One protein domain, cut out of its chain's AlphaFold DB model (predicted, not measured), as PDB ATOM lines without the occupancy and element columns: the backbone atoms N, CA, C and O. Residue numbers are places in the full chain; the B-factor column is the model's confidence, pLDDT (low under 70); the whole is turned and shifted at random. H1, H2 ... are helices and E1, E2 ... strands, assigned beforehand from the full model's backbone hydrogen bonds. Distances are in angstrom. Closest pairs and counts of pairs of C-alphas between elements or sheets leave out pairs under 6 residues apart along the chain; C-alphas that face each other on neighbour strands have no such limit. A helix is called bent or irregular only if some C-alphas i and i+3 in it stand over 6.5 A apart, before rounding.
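Overview. This is residues 279 to 442 of the 555 residues of an uncharacterized protein of Aureococcus anophagefferens (UniProt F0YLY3). A twisted sheet of six strands makes the middle layer, with the bent helix H1 and H5 covering one face and H2 and H3 the other. A long excursion of the chain between E5 and E6, which holds the small helix H4, lies beyond the E5 and E6 part of the sheet, while the hairpin of E2 and E3 makes the opposite edge. The printed part has 164 residues, with five named helices and six named strands in the order E1 H1 E2 E3 H2 E4 H3 E5 H4 E6 H5, and its class is mixed, helices and strands. The mixed sheet runs E3 E2 E1 E4 E5 E6. The whole is compact and rounded, with a radius of gyration of the C-alphas of 14.9 A and spans of 39 by 38 by 30 A.

Arrangement. E1, residues 288 to 296, is an inner strand and bends by 72 degrees at residue 293. H1, residues 301 to 324, was assigned as one helix by its hydrogen bonds but is bent, with C-alphas 312 and 315 7.7 A apart; its arms H1a, residues 301 to 312, and H1b, residues 315 to 324, stand at a steep tilt of 67 degrees, only just short of about perpendicular. E2, residues 328 to 334, is parallel to E1 at 12 degrees, with N 289 and O 328 2.8 A apart. H1b is on the sheet at a height of 8.2 A, over E2 and along the strands at 7 degrees on the local plane. E2 forms a hairpin with the edge strand E3, residues 340 to 343, antiparallel at 171 degrees; N 343 and O 331 are 2.8 A apart. H2, residues 352 to 357, lies over E1 on the opposite face from H1b; their closest C-alphas, Gly 293 and His 352, are 5.0 A apart. E4, residues 359 to 364, is parallel to E1 at 31 degrees, with N 361 and O 289 2.8 A apart. H3, residues 372 to 381, touches H2 at a steep tilt of 57 degrees, the closest C-alphas being those of Ala 357 and Val 381, 5.1 A apart. H3 lies over E4 and over E5, residues 384 to 388, at a height of 8.2 A. E5 is parallel to E4 at 24 degrees, with N 386 and O 362 2.8 A apart. H4, residues 407 to 411, only grazes the sheet with residues 409 to 410. The edge strand E6, residues 423 to 425, is parallel to E5 at 19 degrees, with N 387 and O 423 2.8 A apart. H5, residues 428 to 438, touches H1b at a shallow tilt of 12 degrees, the same way; the closest C-alphas, Leu 318 and Ala 432, are 5.5 A apart. Three strand-helix-strand units, each two parallel neighbour strands with a helix between, have right-handed crossovers: E1 H1 E2, E4 H3 E5 and E5 H4 E6. Every O i to N i+4 pair is within hydrogen-bond range in H1a, H1b, H2 and H4; H3 has 5 of 6 and H5 5 of 7.

Along the chain. E1 begins at C-alpha 288, (-82.054, -40.522, 6.862), and is 17.1 A long. H1a measures 16.0 A, H1b 14.5 A, E2 19.6 A, H3 14.6 A and E5 13.1 A. H5 is 15.0 A long and irregular, with C-alphas 429 and 432 8.0 A apart; it ends at C-alpha 438, (-71.612, -48.729, 15.771).

Size, cuts and confidence. The two C-alphas farthest apart, those of Gly 339 and Gly 415, are 45.5 A apart. The printed part has no cut. The links E5 to H4, 18 residues, and H4 to E6, 11 residues, are long. The mean pLDDT of the printed part is 79.3; 42 residues are under 70, among them residues 292 to 301 and 333 to 353.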
ATOM      1  N   PRO A 279     -95.986 -45.690  17.100       69.12
ATOM      2  CA  PRO A 279     -95.590 -46.938  16.462       69.12
ATOM      3  C   PRO A 279     -94.100 -46.918  16.120       69.12
ATOM      4  O   PRO A 279     -93.578 -45.906  15.653       69.12
ATOM      5  N   TRP A 280     -93.432 -48.043  16.362       77.50
ATOM      6  CA  TRP A 280     -92.023 -48.214  16.038       77.50
ATOM      7  C   TRP A 280     -91.807 -48.112  14.524       77.50
ATOM      8  O   TRP A 280     -92.430 -48.864  13.776       77.50
ATOM      9  N   THR A 281     -90.930 -47.212  14.065       82.50
ATOM     10  CA  THR A 281     -90.627 -47.075  12.632       82.50
ATOM     11  C   THR A 281     -89.603 -48.137  12.189       82.50
ATOM     12  O   THR A 281     -88.493 -48.175  12.734       82.50
ATOM     13  N   PRO A 282     -89.928 -49.015  11.222       87.12
ATOM     14  CA  PRO A 282     -88.989 -49.997  10.674       87.12
ATOM     15  C   PRO A 282     -87.785 -49.346   9.984       87.12
ATOM     16  O   PRO A 282     -87.887 -48.230   9.485       87.12
ATOM     17  N   LEU A 283     -86.656 -50.063   9.884       91.50
ATOM     18  CA  LEU A 283     -85.447 -49.555   9.214       91.50
ATOM     19  C   LEU A 283     -85.704 -49.140   7.755       91.50
ATOM     20  O   LEU A 283     -85.163 -48.133   7.309       91.50
ATOM     21  N   ALA A 284     -86.554 -49.879   7.035       89.38
ATOM     22  CA  ALA A 284     -86.891 -49.607   5.637       89.38
ATOM     23  C   ALA A 284     -87.561 -48.237   5.415       89.38
ATOM     24  O   ALA A 284     -87.433 -47.662   4.337       89.38
ATOM     25  N   ASP A 285     -88.230 -47.700   6.439       89.62
ATOM     26  CA  ASP A 285     -88.907 -46.402   6.386       89.62
ATOM     27  C   ASP A 285     -87.999 -45.250   6.867       89.62
ATOM     28  O   ASP A 285     -88.401 -44.083   6.867       89.62
ATOM     29  N   ARG A 286     -86.758 -45.559   7.276       91.19
ATOM     30  CA  ARG A 286     -85.772 -44.583   7.756       91.19
ATOM     31  C   ARG A 286     -84.878 -44.120   6.610       91.19
ATOM     32  O   ARG A 286     -83.830 -44.700   6.334       91.19
ATOM     33  N   THR A 287     -85.309 -43.054   5.942       90.81
ATOM     34  CA  THR A 287     -84.631 -42.474   4.773       90.81
ATOM     35  C   THR A 287     -83.398 -41.636   5.118       90.81
ATOM     36  O   THR A 287     -82.614 -41.307   4.225       90.81
ATOM     37  N   ALA A 288     -83.194 -41.298   6.392       90.88
ATOM     38  CA  ALA A 288     -82.054 -40.522   6.862       90.88
ATOM     39  C   ALA A 288     -81.195 -41.299   7.868       90.88
ATOM     40  O   ALA A 288     -81.666 -42.163   8.608       90.88
ATOM     41  N   LEU A 289     -79.901 -40.988   7.891       92.31
ATOM     42  CA  LEU A 289     -78.962 -41.547   8.851       92.31
ATOM     43  C   LEU A 289     -79.141 -40.887  10.218       92.31
ATOM     44  O   LEU A 289     -79.306 -41.588  11.207       92.31
ATOM     45  N   LEU A 290     -79.096 -39.557  10.269       88.44
ATOM     46  CA  LEU A 290     -79.017 -38.778  11.501       88.44
ATOM     47  C   LEU A 290     -79.877 -37.518  11.382       88.44
ATOM     48  O   LEU A 290     -79.844 -36.863  10.337       88.44
ATOM     49  N   ASP A 291     -80.589 -37.193  12.462       82.69
ATOM     50  CA  ASP A 291     -81.393 -35.977  12.619       82.69
ATOM     51  C   ASP A 291     -81.271 -35.448  14.063       82.69
ATOM     52  O   ASP A 291     -81.180 -36.231  15.011       82.69
ATOM     53  N   ASP A 292     -81.193 -34.125  14.239       69.19
ATOM     54  CA  ASP A 292     -81.141 -33.456  15.561       69.19
ATOM     55  C   ASP A 292     -82.534 -32.983  16.031       69.19
ATOM     56  O   ASP A 292     -82.729 -32.429  17.117       69.19
ATOM     57  N   GLY A 293     -83.555 -33.168  15.198       54.59
ATOM     58  CA  GLY A 293     -84.931 -32.748  15.415       54.59
ATOM     59  C   GLY A 293     -85.119 -31.238  15.553       54.59
ATOM     60  O   GLY A 293     -86.259 -30.811  15.617       54.59
ATOM     61  N   LEU A 294     -84.058 -30.432  15.641       55.47
ATOM     62  CA  LEU A 294     -84.020 -28.970  15.744       55.47
ATOM     63  C   LEU A 294     -82.711 -28.460  15.106       55.47
ATOM     64  O   LEU A 294     -81.948 -29.227  14.525       55.47
ATOM     65  N   SER A 295     -82.463 -27.159  15.257       53.59
ATOM     66  CA  SER A 295     -81.163 -26.538  15.020       53.59
ATOM     67  C   SER A 295     -80.209 -26.769  16.202       53.59
ATOM     68  O   SER A 295     -80.562 -26.495  17.363       53.59
ATOM     69  N   VAL A 296     -78.981 -27.207  15.900       52.41
ATOM     70  CA  VAL A 296     -77.877 -27.276  16.867       52.41
ATOM     71  C   VAL A 296     -77.436 -25.847  17.191       52.41
ATOM     72  O   VAL A 296     -76.572 -25.282  16.527       52.41
ATOM     73  N   ASN A 297     -78.032 -25.255  18.223       51.88
ATOM     74  CA  ASN A 297     -77.661 -23.922  18.690       51.88
ATOM     75  C   ASN A 297     -76.483 -24.000  19.684       51.88
ATOM     76  O   ASN A 297     -76.493 -24.880  20.556       51.88
ATOM     77  N   PRO A 298     -75.509 -23.069  19.640       47.75
ATOM     78  CA  PRO A 298     -74.346 -23.045  20.534       47.75
ATOM     79  C   PRO A 298     -74.715 -22.544  21.944       47.75
ATOM     80  O   PRO A 298     -74.219 -21.532  22.419       47.75
ATOM     81  N   ARG A 299     -75.616 -23.261  22.628       54.19
ATOM     82  CA  ARG A 299     -76.085 -22.940  23.990       54.19
ATOM     83  C   ARG A 299     -75.198 -23.500  25.105       54.19
ATOM     84  O   ARG A 299     -75.445 -23.237  26.271       54.19
ATOM     85  N   LYS A 300     -74.209 -24.328  24.754       62.94
ATOM     86  CA  LYS A 300     -73.300 -25.034  25.671       62.94
ATOM     87  C   LYS A 300     -71.946 -25.252  24.980       62.94
ATOM     88  O   LYS A 300     -71.965 -25.516  23.771       62.94
ATOM     89  N   PRO A 301     -70.803 -25.271  25.700       66.69
ATOM     90  CA  PRO A 301     -69.493 -25.550  25.105       66.69
ATOM     91  C   PRO A 301     -69.444 -26.824  24.247       66.69
ATOM     92  O   PRO A 301     -68.854 -26.821  23.167       66.69
ATOM     93  N   SER A 302     -70.113 -27.909  24.662       73.31
ATOM     94  CA  SER A 302     -70.186 -29.130  23.847       73.31
ATOM     95  C   SER A 302     -70.943 -28.932  22.531       73.31
ATOM     96  O   SER A 302     -70.506 -29.449  21.506       73.31
ATOM     97  N   ARG A 303     -72.034 -28.154  22.509       75.06
ATOM     98  CA  ARG A 303     -72.772 -27.843  21.272       75.06
ATOM     99  C   ARG A 303     -71.996 -26.919  20.350       75.06
ATOM    100  O   ARG A 303     -72.034 -27.110  19.142       75.06
ATOM    101  N   GLU A 304     -71.257 -25.960  20.895       72.50
ATOM    102  CA  GLU A 304     -70.373 -25.125  20.082       72.50
ATOM    103  C   GLU A 304     -69.281 -25.972  19.410       72.50
ATOM    104  O   GLU A 304     -69.039 -25.836  18.209       72.50
ATOM    105  N   LYS A 305     -68.668 -26.904  20.156       78.12
ATOM    106  CA  LYS A 305     -67.718 -27.882  19.601       78.12
ATOM    107  C   LYS A 305     -68.367 -28.748  18.519       78.12
ATOM    108  O   LYS A 305     -67.764 -28.929  17.470       78.12
ATOM    109  N   LEU A 306     -69.601 -29.209  18.722       82.69
ATOM    110  CA  LEU A 306     -70.361 -29.954  17.712       82.69
ATOM    111  C   LEU A 306     -70.580 -29.136  16.430       82.69
ATOM    112  O   LEU A 306     -70.296 -29.632  15.342       82.69
ATOM    113  N   VAL A 307     -71.034 -27.881  16.529       78.75
ATOM    114  CA  VAL A 307     -71.226 -27.012  15.351       78.75
ATOM    115  C   VAL A 307     -69.900 -26.783  14.619       78.75
ATOM    116  O   VAL A 307     -69.849 -26.884  13.391       78.75
ATOM    117  N   LYS A 308     -68.813 -26.525  15.359       79.50
ATOM    118  CA  LYS A 308     -67.463 -26.383  14.787       79.50
ATOM    119  C   LYS A 308     -67.008 -27.662  14.086       79.50
ATOM    120  O   LYS A 308     -66.531 -27.569  12.960       79.50
ATOM    121  N   ALA A 309     -67.205 -28.830  14.696       85.38
ATOM    122  CA  ALA A 309     -66.852 -30.125  14.118       85.38
ATOM    123  C   ALA A 309     -67.624 -30.392  12.815       85.38
ATOM    124  O   ALA A 309     -67.025 -30.717  11.785       85.38
ATOM    125  N   LEU A 310     -68.948 -30.181  12.825       85.56
ATOM    126  CA  LEU A 310     -69.818 -30.351  11.654       85.56
ATOM    127  C   LEU A 310     -69.348 -29.486  10.477       85.56
ATOM    128  O   LEU A 310     -69.179 -29.998   9.367       85.56
ATOM    129  N   ARG A 311     -69.029 -28.211  10.727       80.56
ATOM    130  CA  ARG A 311     -68.510 -27.286   9.704       80.56
ATOM    131  C   ARG A 311     -67.054 -27.549   9.318       80.56
ATOM    132  O   ARG A 311     -66.668 -27.286   8.184       80.56
ATOM    133  N   GLY A 312     -66.254 -28.077  10.242       81.88
ATOM    134  CA  GLY A 312     -64.832 -28.382  10.072       81.88
ATOM    135  C   GLY A 312     -64.539 -29.649   9.263       81.88
ATOM    136  O   GLY A 312     -63.376 -29.950   9.018       81.88
ATOM    137  N   GLY A 313     -65.572 -30.380   8.832       84.38
ATOM    138  CA  GLY A 313     -65.444 -31.555   7.966       84.38
ATOM    139  C   GLY A 313     -66.295 -32.749   8.391       84.38
ATOM    140  O   GLY A 313     -66.559 -33.616   7.557       84.38
ATOM    141  N   GLN A 314     -66.795 -32.787   9.635       88.62
ATOM    142  CA  GLN A 314     -67.644 -33.896  10.087       88.62
ATOM    143  C   GLN A 314     -68.971 -33.964   9.330       88.62
ATOM    144  O   GLN A 314     -69.446 -35.063   9.072       88.62
ATOM    145  N   GLY A 315     -69.545 -32.834   8.902       86.94
ATOM    146  CA  GLY A 315     -70.755 -32.835   8.075       86.94
ATOM    147  C   GLY A 315     -70.563 -33.635   6.782       86.94
ATOM    148  O   GLY A 315     -71.340 -34.540   6.495       86.94
ATOM    149  N   ALA A 316     -69.459 -33.398   6.064       89.06
ATOM    150  CA  ALA A 316     -69.128 -34.144   4.848       89.06
ATOM    151  C   ALA A 316     -68.815 -35.626   5.131       89.06
ATOM    152  O   ALA A 316     -69.183 -36.505   4.350       89.06
ATOM    153  N   ALA A 317     -68.160 -35.927   6.258       93.19
ATOM    154  CA  ALA A 317     -67.915 -37.307   6.678       93.19
ATOM    155  C   ALA A 317     -69.227 -38.059   6.977       93.19
ATOM    156  O   ALA A 317     -69.372 -39.223   6.595       93.19
ATOM    157  N   LEU A 318     -70.204 -37.386   7.596       92.88
ATOM    158  CA  LEU A 318     -71.541 -37.919   7.860       92.88
ATOM    159  C   LEU A 318     -72.356 -38.112   6.578       92.88
ATOM    160  O   LEU A 318     -73.019 -39.137   6.449       92.88
ATOM    161  N   GLU A 319     -72.283 -37.188   5.616       91.19
ATOM    162  CA  GLU A 319     -72.908 -37.359   4.295       91.19
ATOM    163  C   GLU A 319     -72.330 -38.574   3.562       91.19
ATOM    164  O   GLU A 319     -73.076 -39.399   3.031       91.19
ATOM    165  N   ALA A 320     -71.004 -38.730   3.580       94.06
ATOM    166  CA  ALA A 320     -70.341 -39.882   2.985       94.06
ATOM    167  C   ALA A 320     -70.741 -41.194   3.679       94.06
ATOM    168  O   ALA A 320     -70.980 -42.194   3.003       94.06
ATOM    169  N   LEU A 321     -70.833 -41.207   5.013       95.56
ATOM    170  CA  LEU A 321     -71.304 -42.359   5.784       95.56
ATOM    171  C   LEU A 321     -72.766 -42.702   5.462       95.56
ATOM    172  O   LEU A 321     -73.072 -43.863   5.193       95.56
ATOM    173  N   ALA A 322     -73.649 -41.701   5.427       92.62
ATOM    174  CA  ALA A 322     -75.061 -41.873   5.097       92.62
ATOM    175  C   ALA A 322     -75.235 -42.466   3.692       92.62
ATOM    176  O   ALA A 322     -75.963 -43.447   3.523       92.62
ATOM    177  N   ALA A 323     -74.487 -41.954   2.709       93.62
ATOM    178  CA  ALA A 323     -74.518 -42.442   1.336       93.62
ATOM    179  C   ALA A 323     -74.106 -43.920   1.216       93.62
ATOM    180  O   ALA A 323     -74.711 -44.654   0.434       93.62
ATOM    181  N   ARG A 324     -73.130 -44.393   2.012       95.06
ATOM    182  CA  ARG A 324     -72.745 -45.821   2.030       95.06
ATOM    183  C   ARG A 324     -73.875 -46.732   2.509       95.06
ATOM    184  O   ARG A 324     -73.981 -47.849   2.016       95.06
ATOM    185  N   GLY A 325     -74.710 -46.250   3.427       90.25
ATOM    186  CA  GLY A 325     -75.911 -46.944   3.893       90.25
ATOM    187  C   GLY A 325     -77.168 -46.662   3.060       90.25
ATOM    188  O   GLY A 325     -78.252 -47.048   3.479       90.25
ATOM    189  N   GLY A 326     -77.067 -45.950   1.929       91.62
ATOM    190  CA  GLY A 326     -78.222 -45.596   1.092       91.62
ATOM    191  C   GLY A 326     -79.190 -44.583   1.720       91.62
ATOM    192  O   GLY A 326     -80.368 -44.571   1.370       91.62
ATOM    193  N   ARG A 327     -78.715 -43.745   2.649       92.06
ATOM    194  CA  ARG A 327     -79.514 -42.781   3.427       92.06
ATOM    195  C   ARG A 327     -79.067 -41.342   3.172       92.06
ATOM    196  O   ARG A 327     -77.947 -41.096   2.732       92.06
ATOM    197  N   GLY A 328     -79.937 -40.383   3.485       89.31
ATOM    198  CA  GLY A 328     -79.596 -38.957   3.531       89.31
ATOM    199  C   GLY A 328     -79.054 -38.508   4.892       89.31
ATOM    200  O   GLY A 328     -79.130 -39.238   5.879       89.31
ATOM    201  N   LEU A 329     -78.551 -37.277   4.963       85.25
ATOM    202  CA  LEU A 329     -78.280 -36.564   6.216       85.25
ATOM    203  C   LEU A 329     -79.339 -35.470   6.392       85.25
ATOM    204  O   LEU A 329     -79.729 -34.866   5.397       85.25
ATOM    205  N   ARG A 330     -79.818 -35.233   7.620       78.56
ATOM    206  CA  ARG A 330     -80.796 -34.179   7.933       78.56
ATOM    207  C   ARG A 330     -80.343 -33.397   9.157       78.56
ATOM    208  O   ARG A 330     -80.641 -33.775  10.280       78.56
ATOM    209  N   LEU A 331     -79.589 -32.324   8.963       75.31
ATOM    210  CA  LEU A 331     -79.076 -31.524  10.075       75.31
ATOM    211  C   LEU A 331     -79.158 -30.044   9.744       75.31
ATOM    212  O   LEU A 331     -78.798 -29.632   8.648       75.31
ATOM    213  N   GLU A 332     -79.556 -29.239  10.718       70.62
ATOM    214  CA  GLU A 332     -79.450 -27.789  10.648       70.62
ATOM    215  C   GLU A 332     -78.507 -27.311  11.748       70.62
ATOM    216  O   GLU A 332     -78.649 -27.674  12.916       70.62
ATOM    217  N   THR A 333     -77.518 -26.504  11.372       66.38
ATOM    218  CA  THR A 333     -76.597 -25.883  12.326       66.38
ATOM    219  C   THR A 333     -76.641 -24.376  12.168       66.38
ATOM    220  O   THR A 333     -76.294 -23.849  11.108       66.38
ATOM    221  N   SER A 334     -77.007 -23.677  13.232       60.56
ATOM    222  CA  SER A 334     -76.886 -22.226  13.315       60.56
ATOM    223  C   SER A 334     -75.606 -21.876  14.073       60.56
ATOM    224  O   SER A 334     -75.238 -22.515  15.061       60.56
ATOM    225  N   LEU A 335     -74.893 -20.852  13.604       52.41
ATOM    226  CA  LEU A 335     -73.997 -20.120  14.490       52.41
ATOM    227  C   LEU A 335     -74.745 -18.925  15.044       52.41
ATOM    228  O   LEU A 335     -75.655 -18.376  14.422       52.41
ATOM    229  N   ALA A 336     -74.310 -18.478  16.203       48.00
ATOM    230  CA  ALA A 336     -74.934 -17.339  16.826       48.00
ATOM    231  C   ALA A 336     -74.398 -15.984  16.313       48.00
ATOM    232  O   ALA A 336     -74.998 -14.953  16.601       48.00
ATOM    233  N   ASP A 337     -73.339 -15.973  15.493       45.19
ATOM    234  CA  ASP A 337     -72.937 -14.825  14.658       45.19
ATOM    235  C   ASP A 337     -73.697 -14.756  13.312       45.19
ATOM    236  O   ASP A 337     -73.535 -13.795  12.556       45.19
ATOM    237  N   GLY A 338     -74.587 -15.722  13.053       49.34
ATOM    238  CA  GLY A 338     -75.454 -15.789  11.882       49.34
ATOM    239  C   GLY A 338     -74.921 -16.687  10.761       49.34
ATOM    240  O   GLY A 338     -73.722 -16.814  10.528       49.34
ATOM    241  N   GLY A 339     -75.852 -17.304  10.029       57.81
ATOM    242  CA  GLY A 339     -75.579 -18.167   8.882       57.81
ATOM    243  C   GLY A 339     -75.849 -19.628   9.209       57.81
ATOM    244  O   GLY A 339     -75.059 -20.263   9.905       57.81
ATOM    245  N   ASP A 340     -76.946 -20.154   8.676       64.25
ATOM    246  CA  ASP A 340     -77.350 -21.544   8.863       64.25
ATOM    247  C   ASP A 340     -76.689 -22.431   7.808       64.25
ATOM    248  O   ASP A 340     -76.615 -22.084   6.626       64.25
ATOM    249  N   VAL A 341     -76.188 -23.589   8.235       62.47
ATOM    250  CA  VAL A 341     -75.780 -24.660   7.325       62.47
ATOM    251  C   VAL A 341     -76.785 -25.782   7.476       62.47
ATOM    252  O   VAL A 341     -76.897 -26.382   8.548       62.47
ATOM    253  N   VAL A 342     -77.504 -26.037   6.388       65.38
ATOM    254  CA  VAL A 342     -78.496 -27.100   6.279       65.38
ATOM    255  C   VAL A 342     -77.906 -28.237   5.457       65.38
ATOM    256  O   VAL A 342     -77.466 -28.040   4.324       65.38
ATOM    257  N   TYR A 343     -77.922 -29.430   6.034       64.88
ATOM    258  CA  TYR A 343     -77.586 -30.684   5.386       64.88
ATOM    259  C   TYR A 343     -78.889 -31.431   5.081       64.88
ATOM    260  O   TYR A 343     -79.610 -31.813   6.003       64.88
ATOM    261  N   GLY A 344     -79.175 -31.635   3.791       59.34
ATOM    262  CA  GLY A 344     -80.358 -32.353   3.296       59.34
ATOM    263  C   GLY A 344     -81.686 -31.588   3.367       59.34
ATOM    264  O   GLY A 344     -81.719 -30.378   3.565       59.34
ATOM    265  N   ASP A 345     -82.793 -32.309   3.150       63.44
ATOM    266  CA  ASP A 345     -84.162 -31.774   3.207       63.44
ATOM    267  C   ASP A 345     -84.771 -31.985   4.603       63.44
ATOM    268  O   ASP A 345     -85.009 -33.121   5.039       63.44
ATOM    269  N   LEU A 346     -85.034 -30.879   5.301       58.34
ATOM    270  CA  LEU A 346     -85.584 -30.857   6.656       58.34
ATOM    271  C   LEU A 346     -87.097 -31.154   6.687       58.34
ATOM    272  O   LEU A 346     -87.622 -31.515   7.741       58.34
ATOM    273  N   GLY A 347     -87.798 -31.136   5.548       57.53
ATOM    274  CA  GLY A 347     -89.258 -31.249   5.494       57.53
ATOM    275  C   GLY A 347     -89.984 -30.026   6.076       57.53
ATOM    276  O   GLY A 347     -89.391 -28.968   6.270       57.53
ATOM    277  N   GLU A 348     -91.286 -30.169   6.343       54.66
ATOM    278  CA  GLU A 348     -92.119 -29.076   6.865       54.66
ATOM    279  C   GLU A 348     -91.730 -28.685   8.309       54.66
ATOM    280  O   GLU A 348     -91.571 -29.567   9.164       54.66
ATOM    281  N   PRO A 349     -91.628 -27.379   8.622       52.19
ATOM    282  CA  PRO A 349     -91.385 -26.900   9.980       52.19
ATOM    283  C   PRO A 349     -92.424 -27.436  10.980       52.19
ATOM    284  O   PRO A 349     -93.630 -27.322  10.761       52.19
ATOM    285  N   GLY A 350     -91.966 -27.975  12.115       54.03
ATOM    286  CA  GLY A 350     -92.818 -28.340  13.258       54.03
ATOM    287  C   GLY A 350     -93.162 -29.828  13.426       54.03
ATOM    288  O   GLY A 350     -93.697 -30.189  14.473       54.03
ATOM    289  N   ASP A 351     -92.817 -30.712  12.480       65.62
ATOM    290  CA  ASP A 351     -92.930 -32.176  12.657       65.62
ATOM    291  C   ASP A 351     -91.606 -32.805  13.132       65.62
ATOM    292  O   ASP A 351     -90.979 -33.616  12.446       65.62
ATOM    293  N   HIS A 352     -91.163 -32.413  14.329       66.25
ATOM    294  CA  HIS A 352     -89.907 -32.896  14.917       66.25
ATOM    295  C   HIS A 352     -89.915 -34.414  15.152       66.25
ATOM    296  O   HIS A 352     -88.952 -35.101  14.821       66.25
ATOM    297  N   ASP A 353     -91.021 -34.962  15.664       69.69
ATOM    298  CA  ASP A 353     -91.153 -36.407  15.887       69.69
ATOM    299  C   ASP A 353     -91.092 -37.188  14.568       69.69
ATOM    300  O   ASP A 353     -90.455 -38.239  14.506       69.69
ATOM    301  N   GLY A 354     -91.757 -36.709  13.511       73.69
ATOM    302  CA  GLY A 354     -91.725 -37.366  12.208       73.69
ATOM    303  C   GLY A 354     -90.357 -37.270  11.534       73.69
ATOM    304  O   GLY A 354     -89.949 -38.217  10.863       73.69
ATOM    305  N   ALA A 355     -89.618 -36.179  11.744       75.69
ATOM    306  CA  ALA A 355     -88.230 -36.043  11.305       75.69
ATOM    307  C   ALA A 355     -87.306 -37.080  11.964       75.69
ATOM    308  O   ALA A 355     -86.609 -37.824  11.267       75.69
ATOM    309  N   ILE A 356     -87.381 -37.207  13.292       80.12
ATOM    310  CA  ILE A 356     -86.611 -38.201  14.048       80.12
ATOM    311  C   ILE A 356     -87.038 -39.626  13.659       80.12
ATOM    312  O   ILE A 356     -86.190 -40.499  13.483       80.12
ATOM    313  N   ALA A 357     -88.335 -39.873  13.451       83.06
ATOM    314  CA  ALA A 357     -88.853 -41.185  13.052       83.06
ATOM    315  C   ALA A 357     -88.293 -41.673  11.703       83.06
ATOM    316  O   ALA A 357     -88.091 -42.872  11.523       83.06
ATOM    317  N   ARG A 358     -88.003 -40.756  10.769       87.12
ATOM    318  CA  ARG A 358     -87.383 -41.062   9.465       87.12
ATOM    319  C   ARG A 358     -85.870 -41.278   9.537       87.12
ATOM    320  O   ARG A 358     -85.256 -41.563   8.511       87.12
ATOM    321  N   SER A 359     -85.267 -41.151  10.714       90.88
ATOM    322  CA  SER A 359     -83.816 -41.200  10.892       90.88
ATOM    323  C   SER A 359     -83.398 -42.430  11.686       90.88
ATOM    324  O   SER A 359     -84.110 -42.854  12.591       90.88
ATOM    325  N   VAL A 360     -82.261 -43.045  11.358       94.81
ATOM    326  CA  VAL A 360     -81.723 -44.179  12.139       94.81
ATOM    327  C   VAL A 360     -81.251 -43.714  13.509       94.81
ATOM    328  O   VAL A 360     -81.593 -44.321  14.524       94.81
ATOM    329  N   PHE A 361     -80.500 -42.621  13.527       94.56
ATOM    330  CA  PHE A 361     -79.917 -42.023  14.711       94.56
ATOM    331  C   PHE A 361     -80.578 -40.681  15.020       94.56
ATOM    332  O   PHE A 361     -80.936 -39.923  14.117       94.56
ATOM    333  N   ALA A 362     -80.694 -40.376  16.308       89.75
ATOM    334  CA  ALA A 362     -81.156 -39.089  16.805       89.75
ATOM    335  C   ALA A 362     -80.040 -38.425  17.609       89.75
ATOM    336  O   ALA A 362     -79.566 -38.990  18.602       89.75
ATOM    337  N   LEU A 363     -79.620 -37.231  17.205       87.12
ATOM    338  CA  LEU A 363     -78.607 -36.487  17.939       87.12
ATOM    339  C   LEU A 363     -79.192 -35.996  19.269       87.12
ATOM    340  O   LEU A 363     -80.229 -35.343  19.324       87.12
ATOM    341  N   CYS A 364     -78.546 -36.376  20.369       83.88
ATOM    342  CA  CYS A 364     -78.976 -36.082  21.733       83.88
ATOM    343  C   CYS A 364     -77.877 -35.295  22.455       83.88
ATOM    344  O   CYS A 364     -77.422 -35.673  23.539       83.88
ATOM    345  N   ALA A 365     -77.418 -34.208  21.823       78.69
ATOM    346  CA  ALA A 365     -76.443 -33.315  22.432       78.69
ATOM    347  C   ALA A 365     -77.038 -32.694  23.703       78.69
ATOM    348  O   ALA A 365     -78.161 -32.190  23.661       78.69
ATOM    349  N   ALA A 366     -76.305 -32.680  24.817       72.12
ATOM    350  CA  ALA A 366     -76.779 -31.985  26.011       72.12
ATOM    351  C   ALA A 366     -76.860 -30.474  25.728       72.12
ATOM    352  O   ALA A 366     -75.957 -29.905  25.115       72.12
ATOM    353  N   GLY A 367     -77.942 -29.832  26.155       63.16
ATOM    354  CA  GLY A 367     -78.198 -28.411  25.938       63.16
ATOM    355  C   GLY A 367     -78.396 -27.649  27.232       63.16
ATOM    356  O   GLY A 367     -77.585 -27.770  28.162       63.16
ATOM    357  N   ASP A 368     -79.503 -26.900  27.290       55.38
ATOM    358  CA  ASP A 368     -79.961 -26.242  28.518       55.38
ATOM    359  C   ASP A 368     -80.052 -27.295  29.634       55.38
ATOM    360  O   ASP A 368     -79.461 -27.145  30.702       55.38
ATOM    361  N   VAL A 369     -80.617 -28.454  29.300       60.97
ATOM    362  CA  VAL A 369     -80.693 -29.642  30.157       60.97
ATOM    363  C   VAL A 369     -79.788 -30.767  29.674       60.97
ATOM    364  O   VAL A 369     -79.157 -30.694  28.619       60.97
ATOM    365  N   TRP A 370     -79.745 -31.846  30.448       72.25
ATOM    366  CA  TRP A 370     -79.108 -33.094  30.045       72.25
ATOM    367  C   TRP A 370     -79.773 -33.783  28.838       72.25
ATOM    368  O   TRP A 370     -80.878 -33.443  28.423       72.25
ATOM    369  N   SER A 371     -79.089 -34.784  28.277       76.00
ATOM    370  CA  SER A 371     -79.484 -35.494  27.053       76.00
ATOM    371  C   SER A 371     -80.813 -36.254  27.139       76.00
ATOM    372  O   SER A 371     -81.413 -36.538  26.098       76.00
ATOM    373  N   SER A 372     -81.301 -36.562  28.345       76.44
ATOM    374  CA  SER A 372     -82.482 -37.396  28.574       76.44
ATOM    375  C   SER A 372     -83.711 -36.965  27.777       76.44
ATOM    376  O   SER A 372     -84.365 -37.827  27.211       76.44
ATOM    377  N   GLY A 373     -84.022 -35.671  27.647       74.12
ATOM    378  CA  GLY A 373     -85.193 -35.232  26.863       74.12
ATOM    379  C   GLY A 373     -85.164 -35.731  25.411       74.12
ATOM    380  O   GLY A 373     -86.131 -36.321  24.922       74.12
ATOM    381  N   ARG A 374     -84.007 -35.582  24.755       76.88
ATOM    382  CA  ARG A 374     -83.787 -36.014  23.369       76.88
ATOM    383  C   ARG A 374     -83.701 -37.522  23.236       76.88
ATOM    384  O   ARG A 374     -84.299 -38.079  22.320       76.88
ATOM    385  N   VAL A 375     -83.038 -38.178  24.190       83.50
ATOM    386  CA  VAL A 375     -82.994 -39.643  24.278       83.50
ATOM    387  C   VAL A 375     -84.413 -40.208  24.308       83.50
ATOM    388  O   VAL A 375     -84.724 -41.143  23.577       83.50
ATOM    389  N   LEU A 376     -85.302 -39.614  25.102       78.69
ATOM    390  CA  LEU A 376     -86.691 -40.052  25.194       78.69
ATOM    391  C   LEU A 376     -87.476 -39.804  23.903       78.69
ATOM    392  O   LEU A 376     -88.209 -40.691  23.468       78.69
ATOM    393  N   GLY A 377     -87.300 -38.641  23.267       76.00
ATOM    394  CA  GLY A 377     -87.886 -38.358  21.951       76.00
ATOM    395  C   GLY A 377     -87.472 -39.393  20.901       76.00
ATOM    396  O   GLY A 377     -88.314 -39.914  20.174       76.00
ATOM    397  N   ALA A 378     -86.195 -39.777  20.897       83.38
ATOM    398  CA  ALA A 378     -85.662 -40.814  20.024       83.38
ATOM    399  C   ALA A 378     -86.259 -42.201  20.323       83.38
ATOM    400  O   ALA A 378     -86.789 -42.850  19.420       83.38
ATOM    401  N   LEU A 379     -86.272 -42.620  21.595       84.44
ATOM    402  CA  LEU A 379     -86.861 -43.894  22.028       84.44
ATOM    403  C   LEU A 379     -88.348 -44.006  21.672       84.44
ATOM    404  O   LEU A 379     -88.823 -45.089  21.334       84.44
ATOM    405  N   ARG A 380     -89.088 -42.892  21.716       79.00
ATOM    406  CA  ARG A 380     -90.523 -42.840  21.404       79.00
ATOM    407  C   ARG A 380     -90.844 -43.216  19.955       79.00
ATOM    408  O   ARG A 380     -91.935 -43.726  19.703       79.00
ATOM    409  N   VAL A 381     -89.923 -42.952  19.030       79.06
ATOM    410  CA  VAL A 381     -90.048 -43.252  17.590       79.06
ATOM    411  C   VAL A 381     -89.054 -44.327  17.122       79.06
ATOM    412  O   VAL A 381     -88.920 -44.606  15.930       79.06
ATOM    413  N   GLY A 382     -88.341 -44.947  18.063       86.31
ATOM    414  CA  GLY A 382     -87.368 -46.009  17.818       86.31
ATOM    415  C   GLY A 382     -86.083 -45.576  17.111       86.31
ATOM    416  O   GLY A 382     -85.429 -46.413  16.504       86.31
ATOM    417  N   ALA A 383     -85.728 -44.291  17.133       90.81
ATOM    418  CA  ALA A 383     -84.417 -43.843  16.664       90.81
ATOM    419  C   ALA A 383     -83.346 -44.113  17.732       90.81
ATOM    420  O   ALA A 383     -83.612 -43.983  18.927       90.81
ATOM    421  N   ILE A 384     -82.134 -44.470  17.304       95.25
ATOM    422  CA  ILE A 384     -81.003 -44.771  18.187       95.25
ATOM    423  C   ILE A 384     -80.398 -43.454  18.702       95.25
ATOM    424  O   ILE A 384     -79.896 -42.663  17.900       95.25
ATOM    425  N   PRO A 385     -80.405 -43.194  20.020       93.56
ATOM    426  CA  PRO A 385     -79.807 -41.988  20.577       93.56
ATOM    427  C   PRO A 385     -78.289 -41.911  20.367       93.56
ATOM    428  O   PRO A 385     -77.561 -42.879  20.608       93.56
ATOM    429  N   VAL A 386     -77.812 -40.723  19.992       94.00
ATOM    430  CA  VAL A 386     -76.396 -40.333  19.974       94.00
ATOM    431  C   VAL A 386     -76.161 -39.345  21.113       94.00
ATOM    432  O   VAL A 386     -76.462 -38.158  20.999       94.00
ATOM    433  N   VAL A 387     -75.682 -39.853  22.242       90.88
ATOM    434  CA  VAL A 387     -75.611 -39.154  23.526       90.88
ATOM    435  C   VAL A 387     -74.281 -38.421  23.692       90.88
ATOM    436  O   VAL A 387     -73.210 -38.992  23.476       90.88
ATOM    437  N   ASP A 388     -74.361 -37.165  24.135       86.25
ATOM    438  CA  ASP A 388     -73.204 -36.352  24.524       86.25
ATOM    439  C   ASP A 388     -72.467 -36.962  25.728       86.25
ATOM    440  O   ASP A 388     -73.002 -37.030  26.838       86.25
ATOM    441  N   ALA A 389     -71.221 -37.375  25.509       88.19
ATOM    442  CA  ALA A 389     -70.278 -37.798  26.539       88.19
ATOM    443  C   ALA A 389     -68.991 -36.951  26.543       88.19
ATOM    444  O   ALA A 389     -67.960 -37.388  27.057       88.19
ATOM    445  N   THR A 390     -69.030 -35.743  25.970       83.06
ATOM    446  CA  THR A 390     -67.855 -34.860  25.830       83.06
ATOM    447  C   THR A 390     -67.290 -34.371  27.157       83.06
ATOM    448  O   THR A 390     -66.102 -34.065  27.248       83.06
ATOM    449  N   TYR A 391     -68.091 -34.423  28.223       78.88
ATOM    450  CA  TYR A 391     -67.616 -34.187  29.586       78.88
ATOM    451  C   TYR A 391     -66.455 -35.107  29.999       78.88
ATOM    452  O   TYR A 391     -65.678 -34.772  30.889       78.88
ATOM    453  N   ALA A 392     -66.313 -36.271  29.355       83.56
ATOM    454  CA  ALA A 392     -65.222 -37.201  29.618       83.56
ATOM    455  C   ALA A 392     -63.858 -36.713  29.090       83.56
ATOM    456  O   ALA A 392     -62.831 -37.267  29.480       83.56
ATOM    457  N   THR A 393     -63.833 -35.729  28.186       83.12
ATOM    458  CA  THR A 393     -62.615 -35.261  27.499       83.12
ATOM    459  C   THR A 393     -62.385 -33.757  27.635       83.12
ATOM    460  O   THR A 393     -61.255 -33.310  27.458       83.12
ATOM    461  N   ASP A 394     -63.400 -32.976  28.015       72.62
ATOM    462  CA  ASP A 394     -63.294 -31.522  28.202       72.62
ATOM    463  C   ASP A 394     -62.935 -31.083  29.633       72.62
ATOM    464  O   ASP A 394     -63.097 -29.922  29.994       72.62
ATOM    465  N   GLY A 395     -62.444 -32.009  30.462       72.12
ATOM    466  CA  GLY A 395     -62.134 -31.731  31.866       72.12
ATOM    467  C   GLY A 395     -63.366 -31.664  32.777       72.12
ATOM    468  O   GLY A 395     -63.249 -31.190  33.905       72.12
ATOM    469  N   GLY A 396     -64.526 -32.147  32.318       70.12
ATOM    470  CA  GLY A 396     -65.773 -32.161  33.086       70.12
ATOM    471  C   GLY A 396     -66.578 -30.863  32.980       70.12
ATOM    472  O   GLY A 396     -67.560 -30.691  33.702       70.12
ATOM    473  N   GLU A 397     -66.197 -29.960  32.076       69.25
ATOM    474  CA  GLU A 397     -66.877 -28.686  31.826       69.25
ATOM    475  C   GLU A 397     -68.333 -28.935  31.416       69.25
ATOM    476  O   GLU A 397     -69.275 -28.461  32.054       69.25
ATOM    477  N   SER A 398     -68.546 -29.813  30.435       68.81
ATOM    478  CA  SER A 398     -69.889 -30.182  29.985       68.81
ATOM    479  C   SER A 398     -70.672 -31.015  31.002       68.81
ATOM    480  O   SER A 398     -71.871 -31.234  30.801       68.81
ATOM    481  N   ALA A 399     -70.028 -31.470  32.079       69.69
ATOM    482  CA  ALA A 399     -70.636 -32.241  33.157       69.69
ATOM    483  C   ALA A 399     -71.319 -31.361  34.204       69.69
ATOM    484  O   ALA A 399     -71.992 -31.914  35.072       69.69
ATOM    485  N   LYS A 400     -71.218 -30.021  34.122       68.44
ATOM    486  CA  LYS A 400     -71.866 -29.083  35.057       68.44
ATOM    487  C   LYS A 400     -71.699 -29.598  36.498       68.44
ATOM    488  O   LYS A 400     -72.684 -29.879  37.169       68.44
ATOM    489  N   GLY A 401     -70.481 -29.880  36.954       67.62
ATOM    490  CA  GLY A 401     -70.225 -30.375  38.320       67.62
ATOM    491  C   GLY A 401     -70.907 -31.698  38.731       67.62
ATOM    492  O   GLY A 401     -70.961 -31.994  39.922       67.62
ATOM    493  N   CYS A 402     -71.462 -32.467  37.793       73.56
ATOM    494  CA  CYS A 402     -71.909 -33.844  37.989       73.56
ATOM    495  C   CYS A 402     -70.830 -34.808  37.491       73.56
ATOM    496  O   CYS A 402     -70.238 -34.568  36.445       73.56
ATOM    497  N   ASP A 403     -70.611 -35.923  38.188       75.81
ATOM    498  CA  ASP A 403     -69.502 -36.828  37.855       75.81
ATOM    499  C   ASP A 403     -69.665 -37.520  36.489       75.81
ATOM    500  O   ASP A 403     -68.724 -37.577  35.704       75.81
ATOM    501  N   ASP A 404     -70.849 -38.072  36.199       80.50
ATOM    502  CA  ASP A 404     -71.081 -38.841  34.969       80.50
ATOM    503  C   ASP A 404     -72.570 -38.858  34.580       80.50
ATOM    504  O   ASP A 404     -73.307 -39.784  34.941       80.50
ATOM    505  N   PRO A 405     -73.046 -37.818  33.873       77.00
ATOM    506  CA  PRO A 405     -74.455 -37.692  33.501       77.00
ATOM    507  C   PRO A 405     -74.962 -38.839  32.614       77.00
ATOM    508  O   PRO A 405     -76.092 -39.283  32.779       77.00
ATOM    509  N   ALA A 406     -74.146 -39.382  31.699       83.44
ATOM    510  CA  ALA A 406     -74.614 -40.457  30.812       83.44
ATOM    511  C   ALA A 406     -74.483 -41.859  31.429       83.44
ATOM    512  O   ALA A 406     -74.832 -42.842  30.772       83.44
ATOM    513  N   ARG A 407     -73.997 -41.975  32.676       82.94
ATOM    514  CA  ARG A 407     -73.742 -43.260  33.338       82.94
ATOM    515  C   ARG A 407     -74.941 -44.192  33.316       82.94
ATOM    516  O   ARG A 407     -74.768 -45.361  32.996       82.94
ATOM    517  N   PHE A 408     -76.140 -43.694  33.634       84.75
ATOM    518  CA  PHE A 408     -77.335 -44.542  33.641       84.75
ATOM    519  C   PHE A 408     -77.576 -45.167  32.271       84.75
ATOM    520  O   PHE A 408     -77.758 -46.372  32.162       84.75
ATOM    521  N   TRP A 409     -77.538 -44.352  31.217       88.00
ATOM    522  CA  TRP A 409     -77.748 -44.838  29.860       88.00
ATOM    523  C   TRP A 409     -76.660 -45.813  29.434       88.00
ATOM    524  O   TRP A 409     -76.948 -46.785  28.749       88.00
ATOM    525  N   ARG A 410     -75.410 -45.564  29.818       89.44
ATOM    526  CA  ARG A 410     -74.270 -46.363  29.371       89.44
ATOM    527  C   ARG A 410     -74.145 -47.691  30.114       89.44
ATOM    528  O   ARG A 410     -73.935 -48.721  29.484       89.44
ATOM    529  N   ASP A 411     -74.311 -47.663  31.433       85.31
ATOM    530  CA  ASP A 411     -73.958 -48.772  32.323       85.31
ATOM    531  C   ASP A 411     -75.176 -49.344  33.074       85.31
ATOM    532  O   ASP A 411     -75.088 -50.420  33.663       85.31
ATOM    533  N   GLY A 412     -76.309 -48.640  33.068       80.31
ATOM    534  CA  GLY A 412     -77.403 -48.860  34.010       80.31
ATOM    535  C   GLY A 412     -77.184 -48.140  35.349       80.31
ATOM    536  O   GLY A 412     -76.183 -47.457  35.584       80.31
ATOM    537  N   GLY A 413     -78.148 -48.265  36.258       72.19
ATOM    538  CA  GLY A 413     -78.118 -47.633  37.578       72.19
ATOM    539  C   GLY A 413     -79.490 -47.622  38.246       72.19
ATOM    540  O   GLY A 413     -80.476 -48.023  37.645       72.19
ATOM    541  N   GLY A 414     -79.578 -47.203  39.513       65.12
ATOM    542  CA  GLY A 414     -80.875 -47.005  40.186       65.12
ATOM    543  C   GLY A 414     -81.799 -48.237  40.245       65.12
ATOM    544  O   GLY A 414     -83.006 -48.069  40.383       65.12
ATOM    545  N   GLY A 415     -81.256 -49.459  40.137       65.81
ATOM    546  CA  GLY A 415     -82.027 -50.710  40.069       65.81
ATOM    547  C   GLY A 415     -82.320 -51.220  38.650       65.81
ATOM    548  O   GLY A 415     -83.124 -52.140  38.497       65.81
ATOM    549  N   PHE A 416     -81.701 -50.631  37.624       78.12
ATOM    550  CA  PHE A 416     -81.755 -51.072  36.233       78.12
ATOM    551  C   PHE A 416     -80.358 -51.477  35.745       78.12
ATOM    552  O   PHE A 416     -79.546 -50.626  35.395       78.12
ATOM    553  N   ASP A 417     -80.067 -52.777  35.721       77.31
ATOM    554  CA  ASP A 417     -78.715 -53.310  35.476       77.31
ATOM    555  C   ASP A 417     -78.429 -53.568  33.982       77.31
ATOM    556  O   ASP A 417     -77.858 -54.595  33.605       77.31
ATOM    557  N   ARG A 418     -78.875 -52.666  33.100       83.19
ATOM    558  CA  ARG A 418     -78.688 -52.798  31.650       83.19
ATOM    559  C   ARG A 418     -78.279 -51.472  31.018       83.19
ATOM    560  O   ARG A 418     -79.030 -50.505  31.068       83.19
ATOM    561  N   GLY A 419     -77.132 -51.481  30.341       88.50
ATOM    562  CA  GLY A 419     -76.719 -50.410  29.438       88.50
ATOM    563  C   GLY A 419     -77.554 -50.379  28.156       88.50
ATOM    564  O   GLY A 419     -78.005 -51.413  27.648       88.50
ATOM    565  N   ALA A 420     -77.762 -49.181  27.634       91.88
ATOM    566  CA  ALA A 420     -78.546 -48.926  26.443       91.88
ATOM    567  C   ALA A 420     -77.728 -49.145  25.160       91.88
ATOM    568  O   ALA A 420     -76.532 -48.837  25.134       91.88
ATOM    569  N   PRO A 421     -78.348 -49.620  24.064       94.06
ATOM    570  CA  PRO A 421     -77.693 -49.760  22.764       94.06
ATOM    571  C   PRO A 421     -77.612 -48.398  22.053       94.06
ATOM    572  O   PRO A 421     -78.166 -48.214  20.973       94.06
ATOM    573  N   PHE A 422     -76.980 -47.418  22.696       95.81
ATOM    574  CA  PHE A 422     -76.828 -46.049  22.200       95.81
ATOM    575  C   PHE A 422     -75.408 -45.812  21.685       95.81
ATOM    576  O   PHE A 422     -74.485 -46.581  21.968       95.81
ATOM    577  N   VAL A 423     -75.220 -44.701  20.978       96.25
ATOM    578  CA  VAL A 423     -73.893 -44.193  20.620       96.25
ATOM    579  C   VAL A 423     -73.503 -43.126  21.639       96.25
ATOM    580  O   VAL A 423     -74.229 -42.156  21.810       96.25
ATOM    581  N   PHE A 424     -72.363 -43.281  22.317       93.56
ATOM    582  CA  PHE A 424     -71.857 -42.298  23.285       93.56
ATOM    583  C   PHE A 424     -70.643 -41.579  22.708       93.56
ATOM    584  O   PHE A 424     -69.589 -42.191  22.519       93.56
ATOM    585  N   VAL A 425     -70.776 -40.282  22.440       92.38
ATOM    586  CA  VAL A 425     -69.749 -39.505  21.740       92.38
ATOM    587  C   VAL A 425     -68.941 -38.692  22.739       92.38
ATOM    588  O   VAL A 425     -69.437 -37.745  23.341       92.38
ATOM    589  N   LYS A 426     -67.680 -39.085  22.932       91.06
ATOM    590  CA  LYS A 426     -66.737 -38.401  23.833       91.06
ATOM    591  C   LYS A 426     -66.058 -37.197  23.194       91.06
ATOM    592  O   LYS A 426     -65.459 -36.397  23.901       91.06
ATOM    593  N   ASP A 427     -66.108 -37.105  21.876       90.50
ATOM    594  CA  ASP A 427     -65.511 -36.030  21.099       90.50
ATOM    595  C   ASP A 427     -66.289 -35.900  19.790       90.50
ATOM    596  O   ASP A 427     -66.410 -36.872  19.039       90.50
ATOM    597  N   TRP A 428     -66.853 -34.718  19.544       89.31
ATOM    598  CA  TRP A 428     -67.668 -34.467  18.359       89.31
ATOM    599  C   TRP A 428     -66.859 -34.515  17.063       89.31
ATOM    600  O   TRP A 428     -67.436 -34.818  16.020       89.31
ATOM    601  N   ASP A 429     -65.537 -34.326  17.126       91.31
ATOM    602  CA  ASP A 429     -64.650 -34.516  15.973       91.31
ATOM    603  C   ASP A 429     -64.580 -35.983  15.521       91.31
ATOM    604  O   ASP A 429     -64.167 -36.260  14.399       91.31
ATOM    605  N   ASN A 430     -65.047 -36.925  16.346       93.38
ATOM    606  CA  ASN A 430     -65.090 -38.355  16.032       93.38
ATOM    607  C   ASN A 430     -66.528 -38.870  15.848       93.38
ATOM    608  O   ASN A 430     -66.768 -40.076  15.920       93.38
ATOM    609  N   LEU A 431     -67.509 -37.984  15.629       93.81
ATOM    610  CA  LEU A 431     -68.920 -38.365  15.498       93.81
ATOM    611  C   LEU A 431     -69.149 -39.380  14.364       93.81
ATOM    612  O   LEU A 431     -69.793 -40.404  14.589       93.81
ATOM    613  N   ALA A 432     -68.610 -39.136  13.165       94.56
ATOM    614  CA  ALA A 432     -68.774 -40.063  12.042       94.56
ATOM    615  C   ALA A 432     -68.120 -41.431  12.316       94.56
ATOM    616  O   ALA A 432     -68.717 -42.464  12.021       94.56
ATOM    617  N   GLU A 433     -66.937 -41.445  12.937       96.00
ATOM    618  CA  GLU A 433     -66.243 -42.680  13.329       96.00
ATOM    619  C   GLU A 433     -67.039 -43.461  14.384       96.00
ATOM    620  O   GLU A 433     -67.185 -44.677  14.273       96.00
ATOM    621  N   ALA A 434     -67.611 -42.774  15.377       96.38
ATOM    622  CA  ALA A 434     -68.432 -43.399  16.409       96.38
ATOM    623  C   ALA A 434     -69.686 -44.066  15.819       96.38
ATOM    624  O   ALA A 434     -70.031 -45.183  16.205       96.38
ATOM    625  N   LEU A 435     -70.347 -43.409  14.857       96.75
ATOM    626  CA  LEU A 435     -71.487 -43.980  14.137       96.75
ATOM    627  C   LEU A 435     -71.069 -45.164  13.257       96.75
ATOM    628  O   LEU A 435     -71.730 -46.203  13.257       96.75
ATOM    629  N   GLU A 436     -69.962 -45.037  12.527       96.56
ATOM    630  CA  GLU A 436     -69.429 -46.113  11.692       96.56
ATOM    631  C   GLU A 436     -69.066 -47.350  12.521       96.56
ATOM    632  O   GLU A 436     -69.525 -48.448  12.206       96.56
ATOM    633  N   GLY A 437     -68.338 -47.173  13.625       96.81
ATOM    634  CA  GLY A 437     -67.995 -48.250  14.554       96.81
ATOM    635  C   GLY A 437     -69.213 -48.899  15.219       96.81
ATOM    636  O   GLY A 437     -69.154 -50.063  15.618       96.81
ATOM    637  N   PHE A 438     -70.340 -48.184  15.300       96.62
ATOM    638  CA  PHE A 438     -71.612 -48.729  15.771       96.62
ATOM    639  C   PHE A 438     -72.360 -49.553  14.703       96.62
ATOM    640  O   PHE A 438     -73.240 -50.348  15.048       96.62
ATOM    641  N   GLY A 439     -71.991 -49.408  13.425       96.81
ATOM    642  CA  GLY A 439     -72.594 -50.113  12.288       96.81
ATOM    643  C   GLY A 439     -73.493 -49.249  11.401       96.81
ATOM    644  O   GLY A 439     -74.347 -49.787  10.711       96.81
ATOM    645  N   ALA A 440     -73.328 -47.923  11.391       96.06
ATOM    646  CA  ALA A 440     -74.192 -46.981  10.662       96.06
ATOM    647  C   ALA A 440     -74.378 -47.236   9.149       96.06
ATOM    648  O   ALA A 440     -75.347 -46.745   8.567       96.06
ATOM    649  N   ALA A 441     -73.468 -47.975   8.509       94.62
ATOM    650  CA  ALA A 441     -73.539 -48.318   7.088       94.62
ATOM    651  C   ALA A 441     -73.997 -49.766   6.813       94.62
ATOM    652  O   ALA A 441     -74.078 -50.151   5.650       94.62
ATOM    653  N   ASP A 442     -74.265 -50.568   7.848       96.81
ATOM    654  CA  ASP A 442     -74.621 -51.985   7.726       96.81
ATOM    655  C   ASP A 442     -76.055 -52.226   8.215       96.81
ATOM    656  O   ASP A 442     -76.338 -52.219   9.414       96.81
TER     657      ASP A 442